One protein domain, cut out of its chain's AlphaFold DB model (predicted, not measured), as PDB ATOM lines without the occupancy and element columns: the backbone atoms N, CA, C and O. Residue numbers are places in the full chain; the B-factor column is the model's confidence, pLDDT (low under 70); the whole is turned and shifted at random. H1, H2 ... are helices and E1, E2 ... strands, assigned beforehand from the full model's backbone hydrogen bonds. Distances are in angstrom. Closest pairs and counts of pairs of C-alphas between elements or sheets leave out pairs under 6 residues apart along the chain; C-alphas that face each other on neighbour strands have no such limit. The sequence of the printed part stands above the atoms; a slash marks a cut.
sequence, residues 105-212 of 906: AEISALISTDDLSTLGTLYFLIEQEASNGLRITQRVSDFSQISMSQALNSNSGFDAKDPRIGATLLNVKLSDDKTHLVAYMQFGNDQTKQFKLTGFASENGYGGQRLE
ATOM      1  N   ALA A 105     152.717 139.295 103.200       84.06
ATOM      2  CA  ALA A 105     151.744 140.120 103.919       84.06
ATOM      3  C   ALA A 105     150.502 140.452 103.075       84.06
ATOM      4  O   ALA A 105     149.387 140.447 103.595       84.06
ATOM      5  N   GLU A 106     150.675 140.697 101.775       83.38
ATOM      6  CA  GLU A 106     149.561 140.930 100.847       83.38
ATOM      7  C   GLU A 106     148.737 139.655 100.650       83.38
ATOM      8  O   GLU A 106     147.508 139.711 100.670       83.38
ATOM      9  N   ILE A 107     149.395 138.492 100.558       86.50
ATOM     10  CA  ILE A 107     148.708 137.193 100.522       86.50
ATOM     11  C   ILE A 107     147.916 136.980 101.818       86.50
ATOM     12  O   ILE A 107     146.728 136.678 101.749       86.50
ATOM     13  N   SER A 108     148.522 137.204 102.992       89.25
ATOM     14  CA  SER A 108     147.830 137.083 104.285       89.25
ATOM     15  C   SER A 108     146.597 137.987 104.395       89.25
ATOM     16  O   SER A 108     145.583 137.566 104.953       89.25
ATOM     17  N   ALA A 109     146.661 139.209 103.859       88.94
ATOM     18  CA  ALA A 109     145.530 140.133 103.847       88.94
ATOM     19  C   ALA A 109     144.400 139.659 102.919       88.94
ATOM     20  O   ALA A 109     143.232 139.744 103.285       88.94
ATOM     21  N   LEU A 110     144.729 139.119 101.742       87.38
ATOM     22  CA  LEU A 110     143.730 138.598 100.804       87.38
ATOM     23  C   LEU A 110     143.020 137.354 101.352       87.38
ATOM     24  O   LEU A 110     141.803 137.233 101.224       87.38
ATOM     25  N   ILE A 111     143.746 136.448 102.013       90.81
ATOM     26  CA  ILE A 111     143.178 135.188 102.524       90.81
ATOM     27  C   ILE A 111     142.465 135.330 103.879       90.81
ATOM     28  O   ILE A 111     142.010 134.333 104.447       90.81
ATOM     29  N   SER A 112     142.330 136.548 104.418       90.31
ATOM     30  CA  SER A 112     141.612 136.775 105.678       90.31
ATOM     31  C   SER A 112     140.102 136.519 105.557       90.31
ATOM     32  O   SER A 112     139.451 136.287 106.569       90.31
ATOM     33  N   THR A 113     139.557 136.512 104.337       90.31
ATOM     34  CA  THR A 113     138.159 136.169 104.013       90.31
ATOM     35  C   THR A 113     137.803 134.719 104.341       90.31
ATOM     36  O   THR A 113     138.615 133.820 104.127       90.31
ATOM     37  N   ASP A 114     136.585 134.468 104.819       89.44
ATOM     38  CA  ASP A 114     136.059 133.110 105.044       89.44
ATOM     39  C   ASP A 114     135.257 132.571 103.849       89.44
ATOM     40  O   ASP A 114     134.882 131.398 103.825       89.44
ATOM     41  N   ASP A 115     135.026 133.404 102.831       90.19
ATOM     42  CA  ASP A 115     134.336 133.027 101.599       90.19
ATOM     43  C   ASP A 115     135.347 132.675 100.500       90.19
ATOM     44  O   ASP A 115     135.943 133.549  99.863       90.19
ATOM     45  N   LEU A 116     135.512 131.373 100.246       91.44
ATOM     46  CA  LEU A 116     136.429 130.850  99.229       91.44
ATOM     47  C   LEU A 116     136.123 131.384  97.820       91.44
ATOM     48  O   LEU A 116     137.045 131.543  97.018       91.44
ATOM     49  N   SER A 117     134.859 131.713  97.523       88.62
ATOM     50  CA  SER A 117     134.445 132.206  96.204       88.62
ATOM     51  C   SER A 117     135.053 133.572  95.864       88.62
ATOM     52  O   SER A 117     135.191 133.935  94.692       88.62
ATOM     53  N   THR A 118     135.476 134.333  96.878       90.00
ATOM     54  CA  THR A 118     136.177 135.611  96.693       90.00
ATOM     55  C   THR A 118     137.603 135.422  96.170       90.00
ATOM     56  O   THR A 118     138.091 136.278  95.435       90.00
ATOM     57  N   LEU A 119     138.231 134.274  96.454       90.56
ATOM     58  CA  LEU A 119     139.609 133.947  96.070       90.56
ATOM     59  C   LEU A 119     139.700 133.176  94.746       90.56
ATOM     60  O   LEU A 119     140.724 133.223  94.064       90.56
ATOM     61  N   GLY A 120     138.646 132.453  94.368       90.06
ATOM     62  CA  GLY A 120     138.647 131.589  93.191       90.06
ATOM     63  C   GLY A 120     137.430 130.678  93.116       90.06
ATOM     64  O   GLY A 120     136.481 130.822  93.884       90.06
ATOM     65  N   THR A 121     137.469 129.727  92.190       93.81
ATOM     66  CA  THR A 121     136.379 128.781  91.945       93.81
ATOM     67  C   THR A 121     136.845 127.359  92.234       93.81
ATOM     68  O   THR A 121     137.659 126.796  91.498       93.81
ATOM     69  N   LEU A 122     136.287 126.754  93.287       94.19
ATOM     70  CA  LEU A 122     136.414 125.320  93.546       94.19
ATOM     71  C   LEU A 122     135.512 124.540  92.582       94.19
ATOM     72  O   LEU A 122     134.379 124.941  92.318       94.19
ATOM     73  N   TYR A 123     136.000 123.417  92.070       92.06
ATOM     74  CA  TYR A 123     135.233 122.545  91.190       92.06
ATOM     75  C   TYR A 123     135.484 121.067  91.475       92.06
ATOM     76  O   TYR A 123     136.540 120.677  91.972       92.06
ATOM     77  N   PHE A 124     134.516 120.249  91.082       91.69
ATOM     78  CA  PHE A 124     134.532 118.794  91.163       91.69
ATOM     79  C   PHE A 124     134.402 118.191  89.762       91.69
ATOM     80  O   PHE A 124     133.697 118.727  88.907       91.69
ATOM     81  N   LEU A 125     135.093 117.085  89.510       83.12
ATOM     82  CA  LEU A 125     135.052 116.344  88.253       83.12
ATOM     83  C   LEU A 125     134.185 115.101  88.436       83.12
ATOM     84  O   LEU A 125     134.623 114.118  89.035       83.12
ATOM     85  N   ILE A 126     132.960 115.143  87.922       79.56
ATOM     86  CA  ILE A 126     132.003 114.039  88.026       79.56
ATOM     87  C   ILE A 126     131.861 113.310  86.693       79.56
ATOM     88  O   ILE A 126     131.820 113.933  85.637       79.56
ATOM     89  N   GLU A 127     131.761 111.985  86.729       64.31
ATOM     90  CA  GLU A 127     131.351 111.208  85.560       64.31
ATOM     91  C   GLU A 127     129.824 111.203  85.468       64.31
ATOM     92  O   GLU A 127     129.151 110.723  86.380       64.31
ATOM     93  N   GLN A 128     129.278 111.711  84.362       58.22
ATOM     94  CA  GLN A 128     127.871 111.517  84.018       58.22
ATOM     95  C   GLN A 128     127.743 110.665  82.756       58.22
ATOM     96  O   GLN A 128     128.542 110.778  81.823       58.22
ATOM     97  N   GLU A 129     126.724 109.808  82.738       43.31
ATOM     98  CA  GLU A 129     126.277 109.134  81.522       43.31
ATOM     99  C   GLU A 129     125.549 110.156  80.646       43.31
ATOM    100  O   GLU A 129     124.513 110.701  81.028       43.31
ATOM    101  N   ALA A 130     126.106 110.434  79.469       43.31
ATOM    102  CA  ALA A 130     125.406 111.198  78.451       43.31
ATOM    103  C   ALA A 130     124.266 110.364  77.844       43.31
ATOM    104  O   ALA A 130     124.237 109.139  77.958       43.31
ATOM    105  N   SER A 131     123.340 111.017  77.137       37.78
ATOM    106  CA  SER A 131     122.196 110.364  76.474       37.78
ATOM    107  C   SER A 131     122.595 109.266  75.477       37.78
ATOM    108  O   SER A 131     121.801 108.388  75.164       37.78
ATOM    109  N   ASN A 132     123.840 109.277  75.001       35.97
ATOM    110  CA  ASN A 132     124.421 108.258  74.130       35.97
ATOM    111  C   ASN A 132     125.163 107.140  74.891       35.97
ATOM    112  O   ASN A 132     125.810 106.313  74.254       35.97
ATOM    113  N   GLY A 133     125.091 107.090  76.224       36.72
ATOM    114  CA  GLY A 133     125.734 106.075  77.067       36.72
ATOM    115  C   GLY A 133     127.254 106.216  77.216       36.72
ATOM    116  O   GLY A 133     127.877 105.390  77.881       36.72
ATOM    117  N   LEU A 134     127.871 107.249  76.627       36.62
ATOM    118  CA  LEU A 134     129.270 107.590  76.891       36.62
ATOM    119  C   LEU A 134     129.378 108.298  78.240       36.62
ATOM    120  O   LEU A 134     128.596 109.199  78.549       36.62
ATOM    121  N   ARG A 135     130.384 107.919  79.030       47.41
ATOM    122  CA  ARG A 135     130.738 108.668  80.233       47.41
ATOM    123  C   ARG A 135     131.603 109.846  79.864       47.41
ATOM    124  O   ARG A 135     132.665 109.677  79.268       47.41
ATOM    125  N   ILE A 136     131.143 111.026  80.243       53.19
ATOM    126  CA  ILE A 136     131.867 112.269  80.028       53.19
ATOM    127  C   ILE A 136     132.176 112.845  81.404       53.19
ATOM    128  O   ILE A 136     131.295 112.939  82.262       53.19
ATOM    129  N   THR A 137     133.437 113.201  81.634       68.25
ATOM    130  CA  THR A 137     133.828 113.923  82.843       68.25
ATOM    131  C   THR A 137     133.332 115.360  82.730       68.25
ATOM    132  O   THR A 137     133.793 116.119  81.880       68.25
ATOM    133  N   GLN A 138     132.395 115.737  83.591       76.50
ATOM    134  CA  GLN A 138     131.877 117.091  83.690       76.50
ATOM    135  C   GLN A 138     132.509 117.808  84.880       76.50
ATOM    136  O   GLN A 138     132.577 117.284  85.993       76.50
ATOM    137  N   ARG A 139     132.940 119.045  84.640       86.94
ATOM    138  CA  ARG A 139     133.397 119.964  85.677       86.94
ATOM    139  C   ARG A 139     132.193 120.684  86.287       86.94
ATOM    140  O   ARG A 139     131.480 121.382  85.572       86.94
ATOM    141  N   VAL A 140     131.978 120.524  87.590       87.88
ATOM    142  CA  VAL A 140     130.873 121.136  88.341       87.88
ATOM    143  C   VAL A 140     131.427 122.029  89.440       87.88
ATOM    144  O   VAL A 140     132.114 121.563  90.345       87.88
ATOM    145  N   SER A 141     131.126 123.321  89.355       91.06
ATOM    146  CA  SER A 141     131.455 124.328  90.374       91.06
ATOM    147  C   SER A 141     130.223 124.862  91.108       91.06
ATOM    148  O   SER A 141     130.360 125.490  92.151       91.06
ATOM    149  N   ASP A 142     129.020 124.612  90.583       91.44
ATOM    150  CA  ASP A 142     127.755 124.922  91.252       91.44
ATOM    151  C   ASP A 142     127.373 123.761  92.175       91.44
ATOM    152  O   ASP A 142     126.965 122.687  91.722       91.44
ATOM    153  N   PHE A 143     127.529 123.967  93.484       91.12
ATOM    154  CA  PHE A 143     127.292 122.917  94.471       91.12
ATOM    155  C   PHE A 143     125.826 122.470  94.498       91.12
ATOM    156  O   PHE A 143     125.562 121.306  94.787       91.12
ATOM    157  N   SER A 144     124.875 123.305  94.067       89.88
ATOM    158  CA  SER A 144     123.456 122.929  94.008       89.88
ATOM    159  C   SER A 144     123.151 121.822  92.987       89.88
ATOM    160  O   SER A 144     122.065 121.243  93.014       89.88
ATOM    161  N   GLN A 145     124.115 121.479  92.123       86.38
ATOM    162  CA  GLN A 145     124.006 120.426  91.106       86.38
ATOM    163  C   GLN A 145     124.728 119.125  91.484       86.38
ATOM    164  O   GLN A 145     124.691 118.151  90.732       86.38
ATOM    165  N   ILE A 146     125.390 119.084  92.642       85.81
ATOM    166  CA  ILE A 146     126.157 117.927  93.114       85.81
ATOM    167  C   ILE A 146     125.863 117.663  94.593       85.81
ATOM    168  O   ILE A 146     125.731 118.574  95.403       85.81
ATOM    169  N   SER A 147     125.733 116.397  94.984       87.00
ATOM    170  CA  SER A 147     125.598 116.036  96.402       87.00
ATOM    171  C   SER A 147     126.952 116.025  97.121       87.00
ATOM    172  O   SER A 147     127.987 115.775  96.499       87.00
ATOM    173  N   MET A 148     126.956 116.184  98.451       87.56
ATOM    174  CA  MET A 148     128.188 116.050  99.254       87.56
ATOM    175  C   MET A 148     128.881 114.693  99.051       87.56
ATOM    176  O   MET A 148     130.107 114.626  98.999       87.56
ATOM    177  N   SER A 149     128.106 113.612  98.882       80.81
ATOM    178  CA  SER A 149     128.656 112.276  98.605       80.81
ATOM    179  C   SER A 149     129.378 112.225  97.255       80.81
ATOM    180  O   SER A 149     130.487 111.701  97.164       80.81
ATOM    181  N   GLN A 150     128.786 112.791  96.199       81.62
ATOM    182  CA  GLN A 150     129.427 112.841  94.881       81.62
ATOM    183  C   GLN A 150     130.703 113.685  94.918       81.62
ATOM    184  O   GLN A 150     131.721 113.253  94.388       81.62
ATOM    185  N   ALA A 151     130.669 114.835  95.597       86.50
ATOM    186  CA  ALA A 151     131.828 115.706  95.759       86.50
ATOM    187  C   ALA A 151     132.997 114.991  96.468       86.50
ATOM    188  O   ALA A 151     134.105 114.967  95.938       86.50
ATOM    189  N   LEU A 152     132.741 114.317  97.599       84.44
ATOM    190  CA  LEU A 152     133.749 113.548  98.353       84.44
ATOM    191  C   LEU A 152     134.379 112.388  97.568       84.44
ATOM    192  O   LEU A 152     135.498 111.974  97.866       84.44
ATOM    193  N   ASN A 153     133.650 111.830  96.602       76.31
ATOM    194  CA  ASN A 153     134.102 110.701  95.788       76.31
ATOM    195  C   ASN A 153     134.643 111.128  94.413       76.31
ATOM    196  O   ASN A 153     134.939 110.269  93.583       76.31
ATOM    197  N   SER A 154     134.773 112.432  94.168       80.88
ATOM    198  CA  SER A 154     135.240 112.999  92.903       80.88
ATOM    199  C   SER A 154     136.623 113.630  93.038       80.88
ATOM    200  O   SER A 154     137.037 114.036  94.125       80.88
ATOM    201  N   ASN A 155     137.336 113.754  91.918       83.31
ATOM    202  CA  ASN A 155     138.517 114.610  91.883       83.31
ATOM    203  C   ASN A 155     138.075 116.072  91.984       83.31
ATOM    204  O   ASN A 155     137.098 116.469  91.349       83.31
ATOM    205  N   SER A 156     138.808 116.874  92.746       89.75
ATOM    206  CA  SER A 156     138.534 118.298  92.918       89.75
ATOM    207  C   SER A 156     139.739 119.145  92.530       89.75
ATOM    208  O   SER A 156     140.876 118.673  92.513       89.75
ATOM    209  N   GLY A 157     139.475 120.395  92.175       90.88
ATOM    210  CA  GLY A 157     140.497 121.381  91.856       90.88
ATOM    211  C   GLY A 157     140.014 122.789  92.171       90.88
ATOM    212  O   GLY A 157     138.840 123.002  92.479       90.88
ATOM    213  N   PHE A 158     140.928 123.749  92.103       93.31
ATOM    214  CA  PHE A 158     140.654 125.145  92.415       93.31
ATOM    215  C   PHE A 158     141.320 126.059  91.390       93.31
ATOM    216  O   PHE A 158     142.533 125.990  91.207       93.31
ATOM    217  N   ASP A 159     140.527 126.931  90.772       88.94
ATOM    218  CA  ASP A 159     141.028 127.972  89.873       88.94
ATOM    219  C   ASP A 159     141.040 129.305  90.622       88.94
ATOM    220  O   ASP A 159     139.983 129.876  90.909       88.94
ATOM    221  N   ALA A 160     142.229 129.802  90.959       85.88
ATOM    222  CA  ALA A 160     142.383 131.094  91.620       85.88
ATOM    223  C   ALA A 160     141.985 132.245  90.680       85.88
ATOM    224  O   ALA A 160     142.382 132.262  89.516       85.88
ATOM    225  N   LYS A 161     141.254 133.239  91.202       86.06
ATOM    226  CA  LYS A 161     140.952 134.488  90.473       86.06
ATOM    227  C   LYS A 161     142.214 135.315  90.219       86.06
ATOM    228  O   LYS A 161     142.331 135.939  89.173       86.06
ATOM    229  N   ASP A 162     143.153 135.298  91.167       85.38
ATOM    230  CA  ASP A 162     144.494 135.862  91.004       85.38
ATOM    231  C   ASP A 162     145.541 134.751  91.211       85.38
ATOM    232  O   ASP A 162     145.746 134.298  92.344       85.38
ATOM    233  N   PRO A 163     146.220 134.288  90.146       79.12
ATOM    234  CA  PRO A 163     147.195 133.204  90.244       79.12
ATOM    235  C   PRO A 163     148.413 133.561  91.112       79.12
ATOM    236  O   PRO A 163     149.083 132.656  91.610       79.12
ATOM    237  N   ARG A 164     148.688 134.853  91.365       81.25
ATOM    238  CA  ARG A 164     149.805 135.304  92.218       81.25
ATOM    239  C   ARG A 164     149.608 134.965  93.697       81.25
ATOM    240  O   ARG A 164     150.575 134.999  94.451       81.25
ATOM    241  N   ILE A 165     148.384 134.623  94.111       85.38
ATOM    242  CA  ILE A 165     148.069 134.168  95.475       85.38
ATOM    243  C   ILE A 165     148.720 132.796  95.764       85.38
ATOM    244  O   ILE A 165     148.937 132.445  96.925       85.38
ATOM    245  N   GLY A 166     149.046 132.011  94.728       85.31
ATOM    246  CA  GLY A 166     149.679 130.696  94.886       85.31
ATOM    247  C   GLY A 166     148.792 129.673  95.605       85.31
ATOM    248  O   GLY A 166     149.293 128.858  96.374       85.31
ATOM    249  N   ALA A 167     147.472 129.747  95.412       89.31
ATOM    250  CA  ALA A 167     146.508 128.879  96.083       89.31
ATOM    251  C   ALA A 167     146.515 127.455  95.499       89.31
ATOM    252  O   ALA A 167     146.259 127.258  94.315       89.31
ATOM    253  N   THR A 168     146.738 126.461  96.354       90.12
ATOM    254  CA  THR A 168     146.695 125.031  96.040       90.12
ATOM    255  C   THR A 168     145.664 124.355  96.933       90.12
ATOM    256  O   THR A 168     145.723 124.460  98.160       90.12
ATOM    257  N   LEU A 169     144.714 123.641  96.328       93.62
ATOM    258  CA  LEU A 169     143.792 122.785  97.066       93.62
ATOM    259  C   LEU A 169     144.539 121.537  97.538       93.62
ATOM    260  O   LEU A 169     144.986 120.735  96.720       93.62
ATOM    261  N   LEU A 170     144.659 121.366  98.852       91.88
ATOM    262  CA  LEU A 170     145.292 120.191  99.447       91.88
ATOM    263  C   LEU A 170     144.321 119.015  99.511       91.88
ATOM    264  O   LEU A 170     144.674 117.893  99.157       91.88
ATOM    265  N   ASN A 171     143.111 119.259 100.017       89.44
ATOM    266  CA  ASN A 171     142.076 118.239 100.154       89.44
ATOM    267  C   ASN A 171     140.697 118.874 100.399       89.44
ATOM    268  O   ASN A 171     140.599 120.009 100.869       89.44
ATOM    269  N   VAL A 172     139.634 118.110 100.160       92.69
ATOM    270  CA  VAL A 172     138.268 118.414 100.594       92.69
ATOM    271  C   VAL A 172     137.806 117.282 101.502       92.69
ATOM    272  O   VAL A 172     137.781 116.128 101.085       92.69
ATOM    273  N   LYS A 173     137.439 117.602 102.745       91.81
ATOM    274  CA  LYS A 173     137.029 116.607 103.748       91.81
ATOM    275  C   LYS A 173     135.610 116.842 104.230       91.81
ATOM    276  O   LYS A 173     135.109 117.961 104.183       91.81
ATOM    277  N   LEU A 174     134.981 115.792 104.746       91.31
ATOM    278  CA  LEU A 174     133.756 115.916 105.524       91.31
ATOM    279  C   LEU A 174     134.079 116.510 106.902       91.31
ATOM    280  O   LEU A 174     135.075 116.132 107.514       91.31
ATOM    281  N   SER A 175     133.239 117.426 107.377       90.38
ATOM    282  CA  SER A 175     133.281 117.928 108.757       90.38
ATOM    283  C   SER A 175     132.973 116.830 109.783       90.38
ATOM    284  O   SER A 175     132.243 115.882 109.491       90.38
ATOM    285  N   ASP A 176     133.482 116.975 111.008       86.44
ATOM    286  CA  ASP A 176     133.286 115.983 112.077       86.44
ATOM    287  C   ASP A 176     131.807 115.806 112.466       86.44
ATOM    288  O   ASP A 176     131.368 114.698 112.776       86.44
ATOM    289  N   ASP A 177     131.018 116.884 112.393       86.81
ATOM    290  CA  ASP A 177     129.566 116.863 112.615       86.81
ATOM    291  C   ASP A 177     128.764 116.367 111.394       86.81
ATOM    292  O   ASP A 177     127.549 116.178 111.483       86.81
ATOM    293  N   LYS A 178     129.451 116.110 110.272       86.75
ATOM    294  CA  LYS A 178     128.920 115.619 108.991       86.75
ATOM    295  C   LYS A 178     127.932 116.554 108.299       86.75
ATOM    296  O   LYS A 178     127.213 116.111 107.406       86.75
ATOM    297  N   THR A 179     127.898 117.830 108.672       86.00
ATOM    298  CA  THR A 179     126.918 118.795 108.141       86.00
ATOM    299  C   THR A 179     127.395 119.535 106.893       86.00
ATOM    300  O   THR A 179     126.589 120.117 106.178       86.00
ATOM    301  N   HIS A 180     128.701 119.552 106.626       90.00
ATOM    302  CA  HIS A 180     129.296 120.292 105.507       90.00
ATOM    303  C   HIS A 180     130.639 119.700 105.059       90.00
ATOM    304  O   HIS A 180     131.220 118.855 105.748       90.00
ATOM    305  N   LEU A 181     131.156 120.159 103.915       92.94
ATOM    306  CA  LEU A 181     132.529 119.869 103.488       92.94
ATOM    307  C   LEU A 181     133.473 121.017 103.859       92.94
ATOM    308  O   LEU A 181     133.056 122.168 103.976       92.94
ATOM    309  N   VAL A 182     134.752 120.698 104.027       94.62
ATOM    310  CA  VAL A 182     135.820 121.642 104.359       94.62
ATOM    311  C   VAL A 182     136.925 121.520 103.315       94.62
ATOM    312  O   VAL A 182     137.526 120.453 103.175       94.62
ATOM    313  N   ALA A 183     137.199 122.601 102.586       95.25
ATOM    314  CA  ALA A 183     138.345 122.699 101.686       95.25
ATOM    315  C   ALA A 183     139.580 123.180 102.452       95.25
ATOM    316  O   ALA A 183     139.539 124.213 103.120       95.25
ATOM    317  N   TYR A 184     140.680 122.445 102.332       95.25
ATOM    318  CA  TYR A 184     141.976 122.778 102.912       95.25
ATOM    319  C   TYR A 184     142.845 123.371 101.809       95.25
ATOM    320  O   TYR A 184     143.187 122.677 100.854       95.25
ATOM    321  N   MET A 185     143.187 124.649 101.936       94.75
ATOM    322  CA  MET A 185     143.956 125.397 100.944       94.75
ATOM    323  C   MET A 185     145.328 125.754 101.508       94.75
ATOM    324  O   MET A 185     145.399 126.254 102.629       94.75
ATOM    325  N   GLN A 186     146.387 125.548 100.729       94.44
ATOM    326  CA  GLN A 186     147.714 126.128 100.961       94.44
ATOM    327  C   GLN A 186     147.907 127.320 100.027       94.44
ATOM    328  O   GLN A 186     147.499 127.256  98.871       94.44
ATOM    329  N   PHE A 187     148.526 128.394 100.501       92.81
ATOM    330  CA  PHE A 187     148.772 129.602  99.709       92.81
ATOM    331  C   PHE A 187     150.264 129.843  99.480       92.81
ATOM    332  O   PHE A 187     151.104 129.230 100.135       92.81
ATOM    333  N   GLY A 188     150.606 130.762  98.569       85.75
ATOM    334  CA  GLY A 188     151.989 131.042  98.165       85.75
ATOM    335  C   GLY A 188     152.891 131.608  99.269       85.75
ATOM    336  O   GLY A 188     154.094 131.723  99.068       85.75
ATOM    337  N   ASN A 189     152.324 131.949 100.431       89.38
ATOM    338  CA  ASN A 189     153.042 132.335 101.649       89.38
ATOM    339  C   ASN A 189     153.138 131.193 102.687       89.38
ATOM    340  O   ASN A 189     153.361 131.463 103.866       89.38
ATOM    341  N   ASP A 190     152.893 129.948 102.273       89.19
ATOM    342  CA  ASP A 190     152.869 128.724 103.088       89.19
ATOM    343  C   ASP A 190     151.786 128.661 104.180       89.19
ATOM    344  O   ASP A 190     151.710 127.684 104.932       89.19
ATOM    345  N   GLN A 191     150.886 129.646 104.262       92.38
ATOM    346  CA  GLN A 191     149.743 129.558 105.168       92.38
ATOM    347  C   GLN A 191     148.729 128.536 104.654       92.38
ATOM    348  O   GLN A 191     148.419 128.474 103.464       92.38
ATOM    349  N   THR A 192     148.180 127.748 105.580       94.00
ATOM    350  CA  THR A 192     147.058 126.844 105.309       94.00
ATOM    351  C   THR A 192     145.788 127.408 105.939       94.00
ATOM    352  O   THR A 192     145.798 127.766 107.118       94.00
ATOM    353  N   LYS A 193     144.689 127.466 105.181       94.25
ATOM    354  CA  LYS A 193     143.368 127.875 105.684       94.25
ATOM    355  C   LYS A 193     142.296 126.864 105.286       94.25
ATOM    356  O   LYS A 193     142.392 126.205 104.252       94.25
ATOM    357  N   GLN A 194     141.283 126.747 106.135       95.38
ATOM    358  CA  GLN A 194     140.115 125.903 105.921       95.38
ATOM    359  C   GLN A 194     138.922 126.760 105.504       95.38
ATOM    360  O   GLN A 194     138.690 127.816 106.089       95.38
ATOM    361  N   PHE A 195     138.153 126.285 104.530       95.44
ATOM    362  CA  PHE A 195     136.947 126.953 104.053       95.44
ATOM    363  C   PHE A 195     135.756 126.011 104.131       95.44
ATOM    364  O   PHE A 195     135.795 124.900 103.598       95.44
ATOM    365  N   LYS A 196     134.687 126.466 104.784       94.62
ATOM    366  CA  LYS A 196     133.419 125.743 104.872       94.62
ATOM    367  C   LYS A 196     132.680 125.823 103.535       94.62
ATOM    368  O   LYS A 196     132.474 126.908 103.003       94.62
ATOM    369  N   LEU A 197     132.259 124.674 103.018       92.88
ATOM    370  CA  LEU A 197     131.501 124.541 101.777       92.88
ATOM    371  C   LEU A 197     130.064 124.118 102.099       92.88
ATOM    372  O   LEU A 197     129.847 123.099 102.756       92.88
ATOM    373  N   THR A 198     129.086 124.877 101.612       89.50
ATOM    374  CA  THR A 198     127.646 124.660 101.843       89.50
ATOM    375  C   THR A 198     126.846 124.864 100.557       89.50
ATOM    376  O   THR A 198     127.369 125.429  99.599       89.50
ATOM    377  N   GLY A 199     125.572 124.454 100.537       88.69
ATOM    378  CA  GLY A 199     124.695 124.649  99.374       88.69
ATOM    379  C   GLY A 199     124.756 123.513  98.351       88.69
ATOM    380  O   GLY A 199     124.511 123.735  97.168       88.69
ATOM    381  N   PHE A 200     125.096 122.302  98.800       89.56
ATOM    382  CA  PHE A 200     125.062 121.106  97.962       89.56
ATOM    383  C   PHE A 200     123.622 120.702  97.617       89.56
ATOM    384  O   PHE A 200     122.709 120.916  98.412       89.56
ATOM    385  N   ALA A 201     123.421 120.031  96.478       85.75
ATOM    386  CA  ALA A 201     122.114 119.502  96.058       85.75
ATOM    387  C   ALA A 201     121.455 118.610  97.132       85.75
ATOM    388  O   ALA A 201     120.233 118.526  97.249       85.75
ATOM    389  N   SER A 202     122.288 117.902  97.901       80.25
ATOM    390  CA  SER A 202     121.890 117.107  99.060       80.25
ATOM    391  C   SER A 202     123.043 116.993 100.054       80.25
ATOM    392  O   SER A 202     124.149 116.575  99.689       80.25
ATOM    393  N   GLU A 203     122.755 117.321 101.315       71.06
ATOM    394  CA  GLU A 203     123.719 117.295 102.425       71.06
ATOM    395  C   GLU A 203     123.762 115.937 103.151       71.06
ATOM    396  O   GLU A 203     124.757 115.597 103.776       71.06
ATOM    397  N   ASN A 204     122.734 115.094 102.986       63.62
ATOM    398  CA  ASN A 204     122.620 113.789 103.660       63.62
ATOM    399  C   ASN A 204     123.106 112.594 102.809       63.62
ATOM    400  O   ASN A 204     122.896 111.441 103.186       63.62
ATOM    401  N   GLY A 205     123.737 112.856 101.657       57.62
ATOM    402  CA  GLY A 205     124.086 111.833 100.665       57.62
ATOM    403  C   GLY A 205     122.876 111.345  99.852       57.62
ATOM    404  O   GLY A 205     121.728 111.407 100.287       57.62
ATOM    405  N   TYR A 206     123.116 110.859  98.631       50.09
ATOM    406  CA  TYR A 206     122.054 110.316  97.778       50.09
ATOM    407  C   TYR A 206     121.763 108.849  98.142       50.09
ATOM    408  O   TYR A 206     122.687 108.050  98.305       50.09
ATOM    409  N   GLY A 207     120.485 108.477  98.271       56.41
ATOM    410  CA  GLY A 207     120.063 107.073  98.396       56.41
ATOM    411  C   GLY A 207     120.450 106.348  99.696       56.41
ATOM    412  O   GLY A 207     120.495 105.122  99.702       56.41
ATOM    413  N   GLY A 208     120.736 107.067 100.789       52.78
ATOM    414  CA  GLY A 208     121.064 106.456 102.088       52.78
ATOM    415  C   GLY A 208     122.527 106.024 102.253       52.78
ATOM    416  O   GLY A 208     122.838 105.265 103.171       52.78
ATOM    417  N   GLN A 209     123.436 106.496 101.391       60.22
ATOM    418  CA  GLN A 209     124.875 106.310 101.593       60.22
ATOM    419  C   GLN A 209     125.345 107.045 102.854       60.22
ATOM    420  O   GLN A 209     125.163 108.253 102.990       60.22
ATOM    421  N   ARG A 210     125.987 106.314 103.769       69.38
ATOM    422  CA  ARG A 210     126.598 106.896 104.967       69.38
ATOM    423  C   ARG A 210     127.800 107.752 104.561       69.38
ATOM    424  O   ARG A 210     128.762 107.226 104.013       69.38
ATOM    425  N   LEU A 211     127.755 109.043 104.884       79.00
ATOM    426  CA  LEU A 211     128.925 109.914 104.811       79.00
ATOM    427  C   LEU A 211     129.926 109.521 105.911       79.00
ATOM    428  O   LEU A 211     129.563 109.366 107.087       79.00
ATOM    429  N   GLU A 212     131.178 109.325 105.509       82.25
ATOM    430  CA  GLU A 212     132.288 108.933 106.377       82.25
ATOM    431  C   GLU A 212     133.309 110.070 106.449       82.25
ATOM    432  O   GLU A 212     133.653 110.658 105.421       82.25
TER     433      GLU A 212
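This is residues 105 to 212 of the 906 residues of the protein "DUF31 domain-containing protein" of Mycoplasma bovirhinis (UniProt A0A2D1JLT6). Look for a small sandwich of two three-stranded sheets, E2 E1 E3 and E4 E5 E6, only partly face to face and with their strands crossed, with the short helix H2 by both sheets. The hairpin of E1 and E2 reaches one far end of the longest axis and the short helix H1 lies at the other, while residues 198 to 212 form a long tail with no named element. The 108 printed residues hold two named helices and six named strands in the order H1 E1 E2 H2 E3 E4 E5 E6, and both sheets are antiparallel in the orders given. The class is mixed, helices and strands, with under half of the residues in named elements; the whole is compact, with a radius of gyration of the C-alphas of 15.0 A, and spans 49 by 33 by 18 A.

Find C-alpha 120 at (138.647, 131.589, 93.191); from there E1, residues 120 to 129, runs 28.2 A to C-alpha 129 at (126.277, 109.134, 81.522). Beside it are E2, residues 135 to 140, and E3, residues 155 to 160, 16.9 A long. In the second sheet look for E4, residues 168 to 174, 18.5 A; E5, residues 181 to 186, 16.6 A; and E6, residues 192 to 197, which ends at C-alpha 197 at (131.501, 124.541, 101.777). H1 is residues 105 to 110 and H2 is residues 148 to 152.

Start at the inner strand E1: N 126 and O 138 of E2 are 2.9 A apart, and N 123 and O 157 of E3 are 2.9 A apart, both within hydrogen-bond range. E2, H2 and E3 form a split strand-helix-strand unit, two strands running the same way with E1 between them, and its crossover is right-handed. E4, E5 and E6 form a meander, each strand the antiparallel neighbour of the one before; look at N 170 and O 184, 2.8 A, and N 195 and O 183, 2.9 A. In the sandwich, two sheets face to face, the strands cross at 60 degrees; the closest C-alphas of E3 and E4 are those of Phe 158 and Leu 169, 6.1 A apart. H2 only grazes the sheet E2 E1 E3, with residues 150 to 152; it is on the sheet E4 E5 E6 at a height over the sheet of 8.6 A. H1 is on neither sheet. In H1 and H2 every O i to N i+4 pair is within hydrogen-bond range.

The C-alphas farthest apart are those of Ala 105 and Asn 132, 51.5 A. The printed part has no cut, and no link is long. Confidence is low, with pLDDT under 70, at residues 127 to 137 and 204 to 210.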